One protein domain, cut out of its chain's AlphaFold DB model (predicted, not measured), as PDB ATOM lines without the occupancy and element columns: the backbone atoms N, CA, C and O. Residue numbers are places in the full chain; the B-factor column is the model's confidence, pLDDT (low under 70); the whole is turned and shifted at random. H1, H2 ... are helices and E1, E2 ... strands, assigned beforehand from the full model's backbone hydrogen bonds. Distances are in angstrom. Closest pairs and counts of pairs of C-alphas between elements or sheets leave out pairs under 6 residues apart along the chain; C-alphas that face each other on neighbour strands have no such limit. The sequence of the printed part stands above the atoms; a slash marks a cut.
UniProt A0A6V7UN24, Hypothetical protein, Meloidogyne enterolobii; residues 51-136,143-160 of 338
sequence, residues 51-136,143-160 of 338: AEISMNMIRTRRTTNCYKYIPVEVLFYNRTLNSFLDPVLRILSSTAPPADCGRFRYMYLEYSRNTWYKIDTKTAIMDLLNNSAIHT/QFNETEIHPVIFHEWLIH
ATOM      1  N   ALA A  51     -10.220  61.704  32.956       82.38
ATOM      2  CA  ALA A  51     -11.028  61.292  34.112       82.38
ATOM      3  C   ALA A  51     -10.475  60.024  34.774       82.38
ATOM      4  O   ALA A  51     -10.187  59.047  34.082       82.38
ATOM      5  N   GLU A  52     -10.338  60.044  36.096       82.25
ATOM      6  CA  GLU A  52      -9.779  58.949  36.891       82.25
ATOM      7  C   GLU A  52     -10.778  57.794  37.048       82.25
ATOM      8  O   GLU A  52     -11.950  58.002  37.361       82.25
ATOM      9  N   ILE A  53     -10.307  56.565  36.846       80.81
ATOM     10  CA  ILE A  53     -11.026  55.330  37.166       80.81
ATOM     11  C   ILE A  53     -10.277  54.600  38.270       80.81
ATOM     12  O   ILE A  53      -9.052  54.527  38.262       80.81
ATOM     13  N   SER A  54     -11.013  53.988  39.193       83.19
ATOM     14  CA  SER A  54     -10.417  53.076  40.163       83.19
ATOM     15  C   SER A  54     -10.054  51.736  39.518       83.19
ATOM     16  O   SER A  54     -10.830  51.150  38.762       83.19
ATOM     17  N   MET A  55      -8.884  51.196  39.859       79.88
ATOM     18  CA  MET A  55      -8.411  49.911  39.335       79.88
ATOM     19  C   MET A  55      -9.354  48.731  39.631       79.88
ATOM     20  O   MET A  55      -9.346  47.752  38.889       79.88
ATOM     21  N   ASN A  56     -10.213  48.824  40.655       83.88
ATOM     22  CA  ASN A  56     -11.225  47.802  40.954       83.88
ATOM     23  C   ASN A  56     -12.297  47.659  39.850       83.88
ATOM     24  O   ASN A  56     -12.956  46.621  39.756       83.88
ATOM     25  N   MET A  57     -12.454  48.681  39.006       85.06
ATOM     26  CA  MET A  57     -13.354  48.691  37.857       85.06
ATOM     27  C   MET A  57     -12.711  48.080  36.611       85.06
ATOM     28  O   MET A  57     -13.402  47.905  35.612       85.06
ATOM     29  N   ILE A  58     -11.415  47.753  36.647       87.69
ATOM     30  CA  ILE A  58     -10.668  47.226  35.504       87.69
ATOM     31  C   ILE A  58     -10.433  45.731  35.677       87.69
ATOM     32  O   ILE A  58      -9.929  45.265  36.697       87.69
ATOM     33  N   ARG A  59     -10.765  44.963  34.642       89.50
ATOM     34  CA  ARG A  59     -10.520  43.520  34.566       89.50
ATOM     35  C   ARG A  59      -9.768  43.194  33.292       89.50
ATOM     36  O   ARG A  59     -10.016  43.799  32.259       89.50
ATOM     37  N   THR A  60      -8.847  42.243  33.333       89.88
ATOM     38  CA  THR A  60      -8.164  41.780  32.122       89.88
ATOM     39  C   THR A  60      -9.115  40.981  31.243       89.88
ATOM     40  O   THR A  60      -9.934  40.202  31.730       89.88
ATOM     41  N   ARG A  61      -8.997  41.160  29.926       89.50
ATOM     42  CA  ARG A  61      -9.832  40.471  28.941       89.50
ATOM     43  C   ARG A  61      -8.987  39.602  28.031       89.50
ATOM     44  O   ARG A  61      -7.906  39.989  27.597       89.50
ATOM     45  N   ARG A  62      -9.509  38.429  27.679       88.06
ATOM     46  CA  ARG A  62      -8.851  37.521  26.741       88.06
ATOM     47  C   ARG A  62      -8.978  38.023  25.303       88.06
ATOM     48  O   ARG A  62     -10.060  38.419  24.874       88.06
ATOM     49  N   THR A  63      -7.895  37.939  24.535       85.62
ATOM     50  CA  THR A  63      -7.892  38.282  23.106       85.62
ATOM     51  C   THR A  63      -7.258  37.178  22.264       85.62
ATOM     52  O   THR A  63      -6.431  36.401  22.741       85.62
ATOM     53  N   THR A  64      -7.694  37.064  21.009       85.00
ATOM     54  CA  THR A  64      -7.127  36.121  20.030       85.00
ATOM     55  C   THR A  64      -5.829  36.646  19.418       85.00
ATOM     56  O   THR A  64      -4.926  35.858  19.141       85.00
ATOM     57  N   ASN A  65      -5.729  37.969  19.266       84.56
ATOM     58  CA  ASN A  65      -4.581  38.686  18.716       84.56
ATOM     59  C   ASN A  65      -3.780  39.366  19.829       84.56
ATOM     60  O   ASN A  65      -4.352  39.781  20.831       84.56
ATOM     61  N   CYS A  66      -2.473  39.536  19.629       83.81
ATOM     62  CA  CYS A  66      -1.643  40.298  20.556       83.81
ATOM     63  C   CYS A  66      -1.618  41.779  20.175       83.81
ATOM     64  O   CYS A  66      -1.579  42.148  19.000       83.81
ATOM     65  N   TYR A  67      -1.622  42.624  21.196       85.31
ATOM     66  CA  TYR A  67      -1.619  44.074  21.066       85.31
ATOM     67  C   TYR A  67      -0.451  44.654  21.846       85.31
ATOM     68  O   TYR A  67       0.116  43.994  22.713       85.31
ATOM     69  N   LYS A  68      -0.089  45.902  21.546       83.56
ATOM     70  CA  LYS A  68       0.941  46.635  22.297       83.56
ATOM     71  C   LYS A  68       0.473  47.084  23.692       83.56
ATOM     72  O   LYS A  68       1.302  47.428  24.530       83.56
ATOM     73  N   TYR A  69      -0.833  47.050  23.939       88.88
ATOM     74  CA  TYR A  69      -1.475  47.456  25.188       88.88
ATOM     75  C   TYR A  69      -2.249  46.299  25.817       88.88
ATOM     76  O   TYR A  69      -2.621  45.350  25.125       88.88
ATOM     77  N   ILE A  70      -2.500  46.393  27.125       90.19
ATOM     78  CA  ILE A  70      -3.164  45.339  27.891       90.19
ATOM     79  C   ILE A  70      -4.666  45.384  27.577       90.19
ATOM     80  O   ILE A  70      -5.298  46.402  27.852       90.19
ATOM     81  N   PRO A  71      -5.267  44.323  27.018       91.12
ATOM     82  CA  PRO A  71      -6.707  44.280  26.795       91.12
ATOM     83  C   PRO A  71      -7.457  44.189  28.128       91.12
ATOM     84  O   PRO A  71      -7.217  43.281  28.928       91.12
ATOM     85  N   VAL A  72      -8.389  45.111  28.351       90.56
ATOM     86  CA  VAL A  72      -9.156  45.205  29.594       90.56
ATOM     87  C   VAL A  72     -10.643  45.458  29.342       90.56
ATOM     88  O   VAL A  72     -11.051  46.014  28.323       90.56
ATOM     89  N   GLU A  73     -11.458  45.033  30.292       91.75
ATOM     90  CA  GLU A  73     -12.858  45.394  30.457       91.75
ATOM     91  C   GLU A  73     -12.966  46.379  31.610       91.75
ATOM     92  O   GLU A  73     -12.476  46.118  32.709       91.75
ATOM     93  N   VAL A  74     -13.605  47.512  31.351       88.75
ATOM     94  CA  VAL A  74     -13.798  48.570  32.338       88.75
ATOM     95  C   VAL A  74     -15.277  48.664  32.665       88.75
ATOM     96  O   VAL A  74     -16.110  48.788  31.766       88.75
ATOM     97  N   LEU A  75     -15.605  48.601  33.950       86.94
ATOM     98  CA  LEU A  75     -16.948  48.846  34.454       86.94
ATOM     99  C   LEU A  75     -17.127  50.350  34.687       86.94
ATOM    100  O   LEU A  75     -16.525  50.915  35.593       86.94
ATOM    101  N   PHE A  76     -17.971  50.997  33.890       80.44
ATOM    102  CA  PHE A  76     -18.219  52.432  33.979       80.44
ATOM    103  C   PHE A  76     -19.723  52.708  33.904       80.44
ATOM    104  O   PHE A  76     -20.377  52.291  32.950       80.44
ATOM    105  N   TYR A  77     -20.290  53.357  34.930       78.31
ATOM    106  CA  TYR A  77     -21.731  53.645  35.061       78.31
ATOM    107  C   TYR A  77     -22.649  52.475  34.647       78.31
ATOM    108  O   TYR A  77     -23.521  52.612  33.791       78.31
ATOM    109  N   ASN A  78     -22.433  51.298  35.247       78.19
ATOM    110  CA  ASN A  78     -23.190  50.060  34.992       78.19
ATOM    111  C   ASN A  78     -23.086  49.495  33.564       78.19
ATOM    112  O   ASN A  78     -23.840  48.591  33.205       78.19
ATOM    113  N   ARG A  79     -22.141  49.976  32.752       82.50
ATOM    114  CA  ARG A  79     -21.803  49.397  31.449       82.50
ATOM    115  C   ARG A  79     -20.397  48.818  31.494       82.50
ATOM    116  O   ARG A  79     -19.498  49.391  32.104       82.50
ATOM    117  N   THR A  80     -20.211  47.672  30.852       86.38
ATOM    118  CA  THR A  80     -18.887  47.097  30.622       86.38
ATOM    119  C   THR A  80     -18.395  47.535  29.262       86.38
ATOM    120  O   THR A  80     -19.110  47.453  28.262       86.38
ATOM    121  N   LEU A  81     -17.171  48.037  29.223       85.44
ATOM    122  CA  LEU A  81     -16.605  48.579  28.009       85.44
ATOM    123  C   LEU A  81     -15.236  47.965  27.740       85.44
ATOM    124  O   LEU A  81     -14.347  47.938  28.595       85.44
ATOM    125  N   ASN A  82     -15.081  47.466  26.518       87.62
ATOM    126  CA  ASN A  82     -13.846  46.858  26.051       87.62
ATOM    127  C   ASN A  82     -12.854  47.957  25.676       87.62
ATOM    128  O   ASN A  82     -13.143  48.799  24.829       87.62
ATOM    129  N   SER A  83     -11.680  47.933  26.293       89.50
ATOM    130  CA  SER A  83     -10.632  48.924  26.072       89.50
ATOM    131  C   SER A  83      -9.245  48.297  26.199       89.50
ATOM    132  O   SER A  83      -9.084  47.087  26.388       89.50
ATOM    133  N   PHE A  84      -8.228  49.129  26.036       89.25
ATOM    134  CA  PHE A  84      -6.831  48.761  26.131       89.25
ATOM    135  C   PHE A  84      -6.107  49.732  27.055       89.25
ATOM    136  O   PHE A  84      -6.190  50.943  26.867       89.25
ATOM    137  N   LEU A  85      -5.380  49.202  28.031       88.44
ATOM    138  CA  LEU A  85      -4.600  49.972  28.989       88.44
ATOM    139  C   LEU A  85      -3.140  50.058  28.534       88.44
ATOM    140  O   LEU A  85      -2.470  49.034  28.369       88.44
ATOM    141  N   ASP A  86      -2.637  51.279  28.362       86.88
ATOM    142  CA  ASP A  86      -1.204  51.519  28.191       86.88
ATOM    143  C   ASP A  86      -0.506  51.368  29.561       86.88
ATOM    144  O   ASP A  86      -0.774  52.170  30.458       86.88
ATOM    145  N   PRO A  87       0.386  50.377  29.759       81.19
ATOM    146  CA  PRO A  87       1.027  50.149  31.057       81.19
ATOM    147  C   PRO A  87       1.988  51.271  31.474       81.19
ATOM    148  O   PRO A  87       2.281  51.411  32.659       81.19
ATOM    149  N   VAL A  88       2.485  52.067  30.521       81.12
ATOM    150  CA  VAL A  88       3.420  53.169  30.783       81.12
ATOM    151  C   VAL A  88       2.656  54.453  31.069       81.12
ATOM    152  O   VAL A  88       2.946  55.156  32.033       81.12
ATOM    153  N   LEU A  89       1.677  54.777  30.223       81.88
ATOM    154  CA  LEU A  89       0.921  56.025  30.348       81.88
ATOM    155  C   LEU A  89      -0.273  55.912  31.293       81.88
ATOM    156  O   LEU A  89      -0.779  56.940  31.740       81.88
ATOM    157  N   ARG A  90      -0.719  54.694  31.609       80.81
ATOM    158  CA  ARG A  90      -1.914  54.421  32.423       80.81
ATOM    159  C   ARG A  90      -3.164  55.088  31.846       80.81
ATOM    160  O   ARG A  90      -4.026  55.573  32.568       80.81
ATOM    161  N   ILE A  91      -3.232  55.142  30.518       83.88
ATOM    162  CA  ILE A  91      -4.363  55.696  29.775       83.88
ATOM    163  C   ILE A  91      -5.126  54.542  29.143       83.88
ATOM    164  O   ILE A  91      -4.521  53.614  28.598       83.88
ATOM    165  N   LEU A  92      -6.450  54.620  29.221       85.06
ATOM    166  CA  LEU A  92      -7.356  53.700  28.551       85.06
ATOM    167  C   LEU A  92      -7.691  54.216  27.155       85.06
ATOM    168  O   LEU A  92      -8.115  55.357  26.978       85.06
ATOM    169  N   SER A  93      -7.518  53.344  26.171       84.94
ATOM    170  CA  SER A  93      -7.813  53.592  24.766       84.94
ATOM    171  C   SER A  93      -8.868  52.614  24.259       84.94
ATOM    172  O   SER A  93      -8.910  51.452  24.663       84.94
ATOM    173  N   SER A  94      -9.703  53.064  23.327       81.62
ATOM    174  CA  SER A  94     -10.650  52.217  22.589       81.62
ATOM    175  C   SER A  94      -9.930  51.208  21.682       81.62
ATOM    176  O   SER A  94     -10.434  50.115  21.425       81.62
ATOM    177  N   THR A  95      -8.731  51.559  21.213       79.25
ATOM    178  CA  THR A  95      -7.963  50.796  20.227       79.25
ATOM    179  C   THR A  95      -6.503  50.635  20.640       79.25
ATOM    180  O   THR A  95      -5.938  51.455  21.369       79.25
ATOM    181  N   ALA A  96      -5.870  49.565  20.161       82.19
ATOM    182  CA  ALA A  96      -4.451  49.313  20.364       82.19
ATOM    183  C   ALA A  96      -3.789  48.845  19.062       82.19
ATOM    184  O   ALA A  96      -4.404  48.086  18.308       82.19
ATOM    185  N   PRO A  97      -2.526  49.234  18.807       81.75
ATOM    186  CA  PRO A  97      -1.774  48.704  17.680       81.75
ATOM    187  C   PRO A  97      -1.605  47.182  17.809       81.75
ATOM    188  O   PRO A  97      -1.224  46.713  18.893       81.75
ATOM    189  N   PRO A  98      -1.855  46.407  16.736       83.94
ATOM    190  CA  PRO A  98      -1.542  44.985  16.723       83.94
ATOM    191  C   PRO A  98      -0.030  44.791  16.862       83.94
ATOM    192  O   PRO A  98       0.765  45.606  16.388       83.94
ATOM    193  N   ALA A  99       0.369  43.719  17.536       82.56
ATOM    194  CA  ALA A  99       1.764  43.442  17.828       82.56
ATOM    195  C   ALA A  99       2.082  41.949  17.717       82.56
ATOM    196  O   ALA A  99       1.201  41.093  17.783       82.56
ATOM    197  N   ASP A 100       3.368  41.638  17.570       82.94
ATOM    198  CA  ASP A 100       3.841  40.258  17.536       82.94
ATOM    199  C   ASP A 100       3.710  39.603  18.922       82.94
ATOM    200  O   ASP A 100       4.270  40.076  19.922       82.94
ATOM    201  N   CYS A 101       2.996  38.479  18.967       81.31
ATOM    202  CA  CYS A 101       2.812  37.675  20.167       81.31
ATOM    203  C   CYS A 101       4.125  37.146  20.752       81.31
ATOM    204  O   CYS A 101       4.184  36.911  21.956       81.31
ATOM    205  N   GLY A 102       5.188  36.990  19.958       82.75
ATOM    206  CA  GLY A 102       6.496  36.594  20.486       82.75
ATOM    207  C   GLY A 102       7.081  37.615  21.471       82.75
ATOM    208  O   GLY A 102       7.810  37.240  22.386       82.75
ATOM    209  N   ARG A 103       6.735  38.900  21.315       80.12
ATOM    210  CA  ARG A 103       7.298  40.008  22.108       80.12
ATOM    211  C   ARG A 103       6.320  40.606  23.115       80.12
ATOM    212  O   ARG A 103       6.747  41.023  24.183       80.12
ATOM    213  N   PHE A 104       5.030  40.651  22.786       81.94
ATOM    214  CA  PHE A 104       4.015  41.375  23.570       81.94
ATOM    215  C   PHE A 104       3.007  40.458  24.275       81.94
ATOM    216  O   PHE A 104       1.928  40.890  24.681       81.94
ATOM    217  N   ARG A 105       3.349  39.176  24.439       83.69
ATOM    218  CA  ARG A 105       2.521  38.236  25.203       83.69
ATOM    219  C   ARG A 105       2.479  38.569  26.692       83.69
ATOM    220  O   ARG A 105       1.413  38.498  27.288       83.69
ATOM    221  N   TYR A 106       3.622  38.912  27.283       87.56
ATOM    222  CA  TYR A 106       3.715  39.241  28.702       87.56
ATOM    223  C   TYR A 106       3.906  40.740  28.877       87.56
ATOM    224  O   TYR A 106       4.845  41.317  28.332       87.56
ATOM    225  N   MET A 107       3.019  41.356  29.647       87.00
ATOM    226  CA  MET A 107       3.083  42.772  29.994       87.00
ATOM    227  C   MET A 107       3.172  42.940  31.498       87.00
ATOM    228  O   MET A 107       2.651  42.122  32.251       87.00
ATOM    229  N   TYR A 108       3.830  44.010  31.924       87.12
ATOM    230  CA  TYR A 108       4.027  44.310  33.332       87.12
ATOM    231  C   TYR A 108       3.261  45.573  33.684       87.12
ATOM    232  O   TYR A 108       3.372  46.577  32.982       87.12
ATOM    233  N   LEU A 109       2.479  45.502  34.756       85.94
ATOM    234  CA  LEU A 109       1.687  46.615  35.251       85.94
ATOM    235  C   LEU A 109       1.983  46.828  36.729       85.94
ATOM    236  O   LEU A 109       1.870  45.903  37.532       85.94
ATOM    237  N   GLU A 110       2.329  48.058  37.082       81.50
ATOM    238  CA  GLU A 110       2.387  48.488  38.473       81.50
ATOM    239  C   GLU A 110       0.981  48.912  38.912       81.50
ATOM    240  O   GLU A 110       0.434  49.887  38.398       81.50
ATOM    241  N   TYR A 111       0.386  48.150  39.829       73.88
ATOM    242  CA  TYR A 111      -0.967  48.395  40.345       73.88
ATOM    243  C   TYR A 111      -0.958  49.353  41.542       73.88
ATOM    244  O   TYR A 111      -1.848  50.177  41.717       73.88
ATOM    245  N   SER A 112       0.062  49.218  42.382       70.12
ATOM    246  CA  SER A 112       0.300  49.970  43.614       70.12
ATOM    247  C   SER A 112       1.813  50.099  43.784       70.12
ATOM    248  O   SER A 112       2.558  49.359  43.134       70.12
ATOM    249  N   ARG A 113       2.287  51.017  44.638       68.88
ATOM    250  CA  ARG A 113       3.724  51.192  44.898       68.88
ATOM    251  C   ARG A 113       4.366  49.845  45.198       68.88
ATOM    252  O   ARG A 113       4.008  49.187  46.173       68.88
ATOM    253  N   ASN A 114       5.324  49.453  44.364       71.38
ATOM    254  CA  ASN A 114       6.024  48.175  44.493       71.38
ATOM    255  C   ASN A 114       5.074  46.964  44.491       71.38
ATOM    256  O   ASN A 114       5.314  45.994  45.199       71.38
ATOM    257  N   THR A 115       3.973  47.009  43.745       81.62
ATOM    258  CA  THR A 115       3.135  45.836  43.481       81.62
ATOM    259  C   THR A 115       2.997  45.689  41.980       81.62
ATOM    260  O   THR A 115       2.279  46.448  41.326       81.62
ATOM    261  N   TRP A 116       3.711  44.710  41.439       85.06
ATOM    262  CA  TRP A 116       3.784  44.470  40.007       85.06
ATOM    263  C   TRP A 116       3.037  43.204  39.640       85.06
ATOM    264  O   TRP A 116       3.178  42.172  40.290       85.06
ATOM    265  N   TYR A 117       2.285  43.275  38.554       86.94
ATOM    266  CA  TYR A 117       1.619  42.130  37.958       86.94
ATOM    267  C   TYR A 117       2.231  41.832  36.602       86.94
ATOM    268  O   TYR A 117       2.479  42.738  35.805       86.94
ATOM    269  N   LYS A 118       2.442  40.547  36.335       90.06
ATOM    270  CA  LYS A 118       2.726  40.026  35.004       90.06
ATOM    271  C   LYS A 118       1.421  39.523  34.409       90.06
ATOM    272  O   LYS A 118       0.775  38.643  34.961       90.06
ATOM    273  N   ILE A 119       1.051  40.083  33.271       89.06
ATOM    274  CA  ILE A 119      -0.215  39.819  32.600       89.06
ATOM    275  C   ILE A 119       0.080  39.092  31.291       89.06
ATOM    276  O   ILE A 119       0.837  39.603  30.464       89.06
ATOM    277  N   ASP A 120      -0.506  37.910  31.094       88.69
ATOM    278  CA  ASP A 120      -0.508  37.230  29.793       88.69
ATOM    279  C   ASP A 120      -1.695  37.746  28.964       88.69
ATOM    280  O   ASP A 120      -2.857  37.489  29.277       88.69
ATOM    281  N   THR A 121      -1.411  38.483  27.891       83.00
ATOM    282  CA  THR A 121      -2.425  39.147  27.053       83.00
ATOM    283  C   THR A 121      -3.322  38.169  26.283       83.00
ATOM    284  O   THR A 121      -4.433  38.528  25.881       83.00
ATOM    285  N   LYS A 122      -2.890  36.910  26.111       82.25
ATOM    286  CA  LYS A 122      -3.630  35.870  25.378       82.25
ATOM    287  C   LYS A 122      -4.530  35.028  26.278       82.25
ATOM    288  O   LYS A 122      -5.542  34.501  25.806       82.25
ATOM    289  N   THR A 123      -4.161  34.846  27.543       85.31
ATOM    290  CA  THR A 123      -4.952  34.076  28.521       85.31
ATOM    291  C   THR A 123      -5.684  34.962  29.524       85.31
ATOM    292  O   THR A 123      -6.604  34.474  30.171       85.31
ATOM    293  N   ALA A 124      -5.325  36.248  29.603       85.75
ATOM    294  CA  ALA A 124      -5.801  37.227  30.580       85.75
ATOM    295  C   ALA A 124      -5.464  36.891  32.044       85.75
ATOM    296  O   ALA A 124      -6.042  37.480  32.957       85.75
ATOM    297  N   ILE A 125      -4.517  35.975  32.271       87.50
ATOM    298  CA  ILE A 125      -4.053  35.599  33.609       87.50
ATOM    299  C   ILE A 125      -3.122  36.694  34.135       87.50
ATOM    300  O   ILE A 125      -2.242  37.166  33.408       87.50
ATOM    301  N   MET A 126      -3.335  37.092  35.389       86.38
ATOM    302  CA  MET A 126      -2.496  38.044  36.112       86.38
ATOM    303  C   MET A 126      -1.755  37.317  37.228       86.38
ATOM    304  O   MET A 126      -2.377  36.847  38.179       86.38
ATOM    305  N   ASP A 127      -0.434  37.275  37.125       89.12
ATOM    306  CA  ASP A 127       0.442  36.708  38.140       89.12
ATOM    307  C   ASP A 127       1.079  37.839  38.945       89.12
ATOM    308  O   ASP A 127       1.642  38.782  38.380       89.12
ATOM    309  N   LEU A 128       1.011  37.750  40.272       87.06
ATOM    310  CA  LEU A 128       1.705  38.687  41.149       87.06
ATOM    311  C   LEU A 128       3.216  38.450  41.053       87.06
ATOM    312  O   LEU A 128       3.698  37.335  41.261       87.06
ATOM    313  N   LEU A 129       3.970  39.505  40.757       85.88
ATOM    314  CA  LEU A 129       5.421  39.453  40.690       85.88
ATOM    315  C   LEU A 129       6.019  39.768  42.062       85.88
ATOM    316  O   LEU A 129       5.650  40.745  42.712       85.88
ATOM    317  N   ASN A 130       6.969  38.945  42.498       81.69
ATOM    318  CA  ASN A 130       7.685  39.183  43.746       81.69
ATOM    319  C   ASN A 130       8.640  40.376  43.582       81.69
ATOM    320  O   ASN A 130       9.436  40.414  42.645       81.69
ATOM    321  N   ASN A 131       8.606  41.316  44.526       73.81
ATOM    322  CA  ASN A 131       9.433  42.525  44.519       73.81
ATOM    323  C   ASN A 131      10.937  42.239  44.486       73.81
ATOM    324  O   ASN A 131      11.697  43.026  43.932       73.81
ATOM    325  N   SER A 132      11.367  41.096  45.022       73.38
ATOM    326  CA  SER A 132      12.770  40.658  44.970       73.38
ATOM    327  C   SER A 132      13.279  40.348  43.556       73.38
ATOM    328  O   SER A 132      14.485  40.379  43.330       73.38
ATOM    329  N   ALA A 133      12.384  40.088  42.596       70.56
ATOM    330  CA  ALA A 133      12.737  39.845  41.198       70.56
ATOM    331  C   ALA A 133      12.857  41.140  40.370       70.56
ATOM    332  O   ALA A 133      13.182  41.086  39.183       70.56
ATOM    333  N   ILE A 134      12.562  42.299  40.969       71.94
ATOM    334  CA  ILE A 134      12.492  43.585  40.277       71.94
ATOM    335  C   ILE A 134      13.695  44.426  40.682       71.94
ATOM    336  O   ILE A 134      13.771  44.961  41.786       71.94
ATOM    337  N   HIS A 135      14.634  44.572  39.757       71.75
ATOM    338  CA  HIS A 135      15.770  45.465  39.937       71.75
ATOM    339  C   HIS A 135      15.384  46.873  39.487       71.75
ATOM    340  O   HIS A 135      15.158  47.125  38.302       71.75
ATOM    341  N   THR A 136      15.299  47.804  40.434       64.44
ATOM    342  CA  THR A 136      15.088  49.217  40.129       64.44
ATOM    343  C   THR A 136      16.421  49.864  39.769       64.44
ATOM    344  O   THR A 136      17.383  49.845  40.535       64.44
ATOM    345  N   GLN A 143      10.631  60.441  41.055       39.47
ATOM    346  CA  GLN A 143       9.695  59.572  41.760       39.47
ATOM    347  C   GLN A 143       8.448  60.402  42.108       39.47
ATOM    348  O   GLN A 143       8.497  61.256  42.993       39.47
ATOM    349  N   PHE A 144       7.353  60.206  41.371       46.12
ATOM    350  CA  PHE A 144       6.055  60.772  41.734       46.12
ATOM    351  C   PHE A 144       5.556  60.072  42.999       46.12
ATOM    352  O   PHE A 144       5.514  58.845  43.079       46.12
ATOM    353  N   ASN A 145       5.269  60.864  44.028       39.56
ATOM    354  CA  ASN A 145       4.949  60.389  45.367       39.56
ATOM    355  C   ASN A 145       3.431  60.436  45.595       39.56
ATOM    356  O   ASN A 145       2.981  61.085  46.528       39.56
ATOM    357  N   GLU A 146       2.644  59.729  44.780       41.50
ATOM    358  CA  GLU A 146       1.210  59.513  45.030       41.50
ATOM    359  C   GLU A 146       0.938  58.050  45.398       41.50
ATOM    360  O   GLU A 146       1.679  57.132  45.036       41.50
ATOM    361  N   THR A 147       0.016  57.850  46.335       41.28
ATOM    362  CA  THR A 147      -0.219  56.576  47.033       41.28
ATOM    363  C   THR A 147      -1.210  55.672  46.313       41.28
ATOM    364  O   THR A 147      -1.264  54.490  46.636       41.28
ATOM    365  N   GLU A 148      -1.929  56.174  45.309       38.38
ATOM    366  CA  GLU A 148      -2.907  55.398  44.550       38.38
ATOM    367  C   GLU A 148      -2.890  55.800  43.078       38.38
ATOM    368  O   GLU A 148      -2.970  56.971  42.716       38.38
ATOM    369  N   ILE A 149      -2.744  54.787  42.231       40.72
ATOM    370  CA  ILE A 149      -2.560  54.927  40.796       40.72
ATOM    371  C   ILE A 149      -3.929  54.839  40.126       40.72
ATOM    372  O   ILE A 149      -4.580  53.795  40.182       40.72
ATOM    373  N   HIS A 150      -4.331  55.912  39.451       38.50
ATOM    374  CA  HIS A 150      -5.635  56.008  38.803       38.50
ATOM    375  C   HIS A 150      -5.480  55.955  37.273       38.50
ATOM    376  O   HIS A 150      -4.934  56.888  36.681       38.50
ATOM    377  N   PRO A 151      -5.897  54.870  36.596       45.09
ATOM    378  CA  PRO A 151      -5.988  54.825  35.138       45.09
ATOM    379  C   PRO A 151      -6.980  55.867  34.621       45.09
ATOM    380  O   PRO A 151      -8.032  56.085  35.220       45.09
ATOM    381  N   VAL A 152      -6.654  56.502  33.496       44.44
ATOM    382  CA  VAL A 152      -7.366  57.698  33.038       44.44
ATOM    383  C   VAL A 152      -8.049  57.489  31.675       44.44
ATOM    384  O   VAL A 152      -7.426  56.968  30.748       44.44
ATOM    385  N   ILE A 153      -9.334  57.860  31.546       44.38
ATOM    386  CA  ILE A 153     -10.162  57.673  30.326       44.38
ATOM    387  C   ILE A 153      -9.899  58.766  29.285       44.38
ATOM    388  O   ILE A 153      -9.829  59.949  29.631       44.38
ATOM    389  N   PHE A 154      -9.844  58.379  28.005       42.72
ATOM    390  CA  PHE A 154      -9.807  59.280  26.848       42.72
ATOM    391  C   PHE A 154     -11.204  59.638  26.284       42.72
ATOM    392  O   PHE A 154     -12.102  58.799  26.218       42.72
ATOM    393  N   HIS A 155     -11.348  60.879  25.802       44.25
ATOM    394  CA  HIS A 155     -12.548  61.522  25.230       44.25
ATOM    395  C   HIS A 155     -13.033  60.978  23.858       44.25
ATOM    396  O   HIS A 155     -13.697  61.687  23.112       44.25
ATOM    397  N   GLU A 156     -12.770  59.717  23.502       41.44
ATOM    398  CA  GLU A 156     -13.463  59.082  22.356       41.44
ATOM    399  C   GLU A 156     -14.729  58.328  22.763       41.44
ATOM    400  O   GLU A 156     -15.431  57.762  21.924       41.44
ATOM    401  N   TRP A 157     -15.035  58.305  24.057       36.41
ATOM    402  CA  TRP A 157     -16.294  57.777  24.546       36.41
ATOM    403  C   TRP A 157     -17.223  58.962  24.707       36.41
ATOM    404  O   TRP A 157     -17.189  59.661  25.716       36.41
ATOM    405  N   LEU A 158     -18.023  59.202  23.667       38.59
ATOM    406  CA  LEU A 158     -19.206  60.054  23.722       38.59
ATOM    407  C   LEU A 158     -20.168  59.462  24.757       38.59
ATOM    408  O   LEU A 158     -21.102  58.729  24.436       38.59
ATOM    409  N   ILE A 159     -19.910  59.748  26.027       38.31
ATOM    410  CA  ILE A 159     -20.896  59.628  27.086       38.31
ATOM    411  C   ILE A 159     -21.870  60.753  26.774       38.31
ATOM    412  O   ILE A 159     -21.532  61.905  26.997       38.31
ATOM    413  N   HIS A 160     -23.011  60.437  26.163       32.47
ATOM    414  CA  HIS A 160     -24.149  61.350  26.150       32.47
ATOM    415  C   HIS A 160     -24.716  61.347  27.572       32.47
ATOM    416  O   HIS A 160     -25.277  60.323  27.974       32.47
TER     417      HIS A 160
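This is residues 51 to 136 and 143 to 160 of the 338 residues of the protein "Hypothetical protein" of Meloidogyne enterolobii (UniProt A0A6V7UN24). With little regular structure, two small twisted sheets, E1-E2-E3-E4 and E5-E6-E7, stand side by side with few contacts, and a tail pairs at residues 152 to 153 with residues 51 to 52 and 91 to 92. The named elements hold only 41 of the 104 printed residues; the class is mostly strand, with one named helix and seven named strands in the order E1 E2 E3 E4 H1 E5 E6 E7. Each sheet is a meander, each strand antiparallel to the one before. The whole is compact, radius of gyration of the C-alphas 13.9 A, spanning 46 by 34 by 20 A.

E1 is residues 58 to 60, from C-alpha 58 at (-10.668, 47.226, 35.504); E2 70 to 76, 17.7 A; E3 79 to 85, 17.4 A; E4 91 to 93. H1 is 101 to 104, E5 106 to 112, 18.7 A, E6 115 to 120, 16.6 A, and E7 126 to 129, ending at (5.421, 39.453, 40.690).

Within hydrogen-bond range are N 59 and O 73, 2.8 A, in hairpin E1 and E2; N 72 and O 83, 2.9 A, in E2 and E3; N 84 and O 93, 2.8 A, in E3 and E4; N 109 and O 117, 3.0 A, in E5 and E6; N 118 and O 127, 2.8 A, in E6 and E7. The closest C-alphas of E2 and E5 are those of Ile 70 and Met 107, 7.1 A. H1, not on either sheet, is too short for an O i to N i+4 pair; its one O i to N i+3 pair is out of range.

Residues 137 to 142 are not printed, a gap of 11.8 A between C-alphas 136 and 143. No link is long. Residues 113, 136 and 143 to 160 have pLDDT under 70.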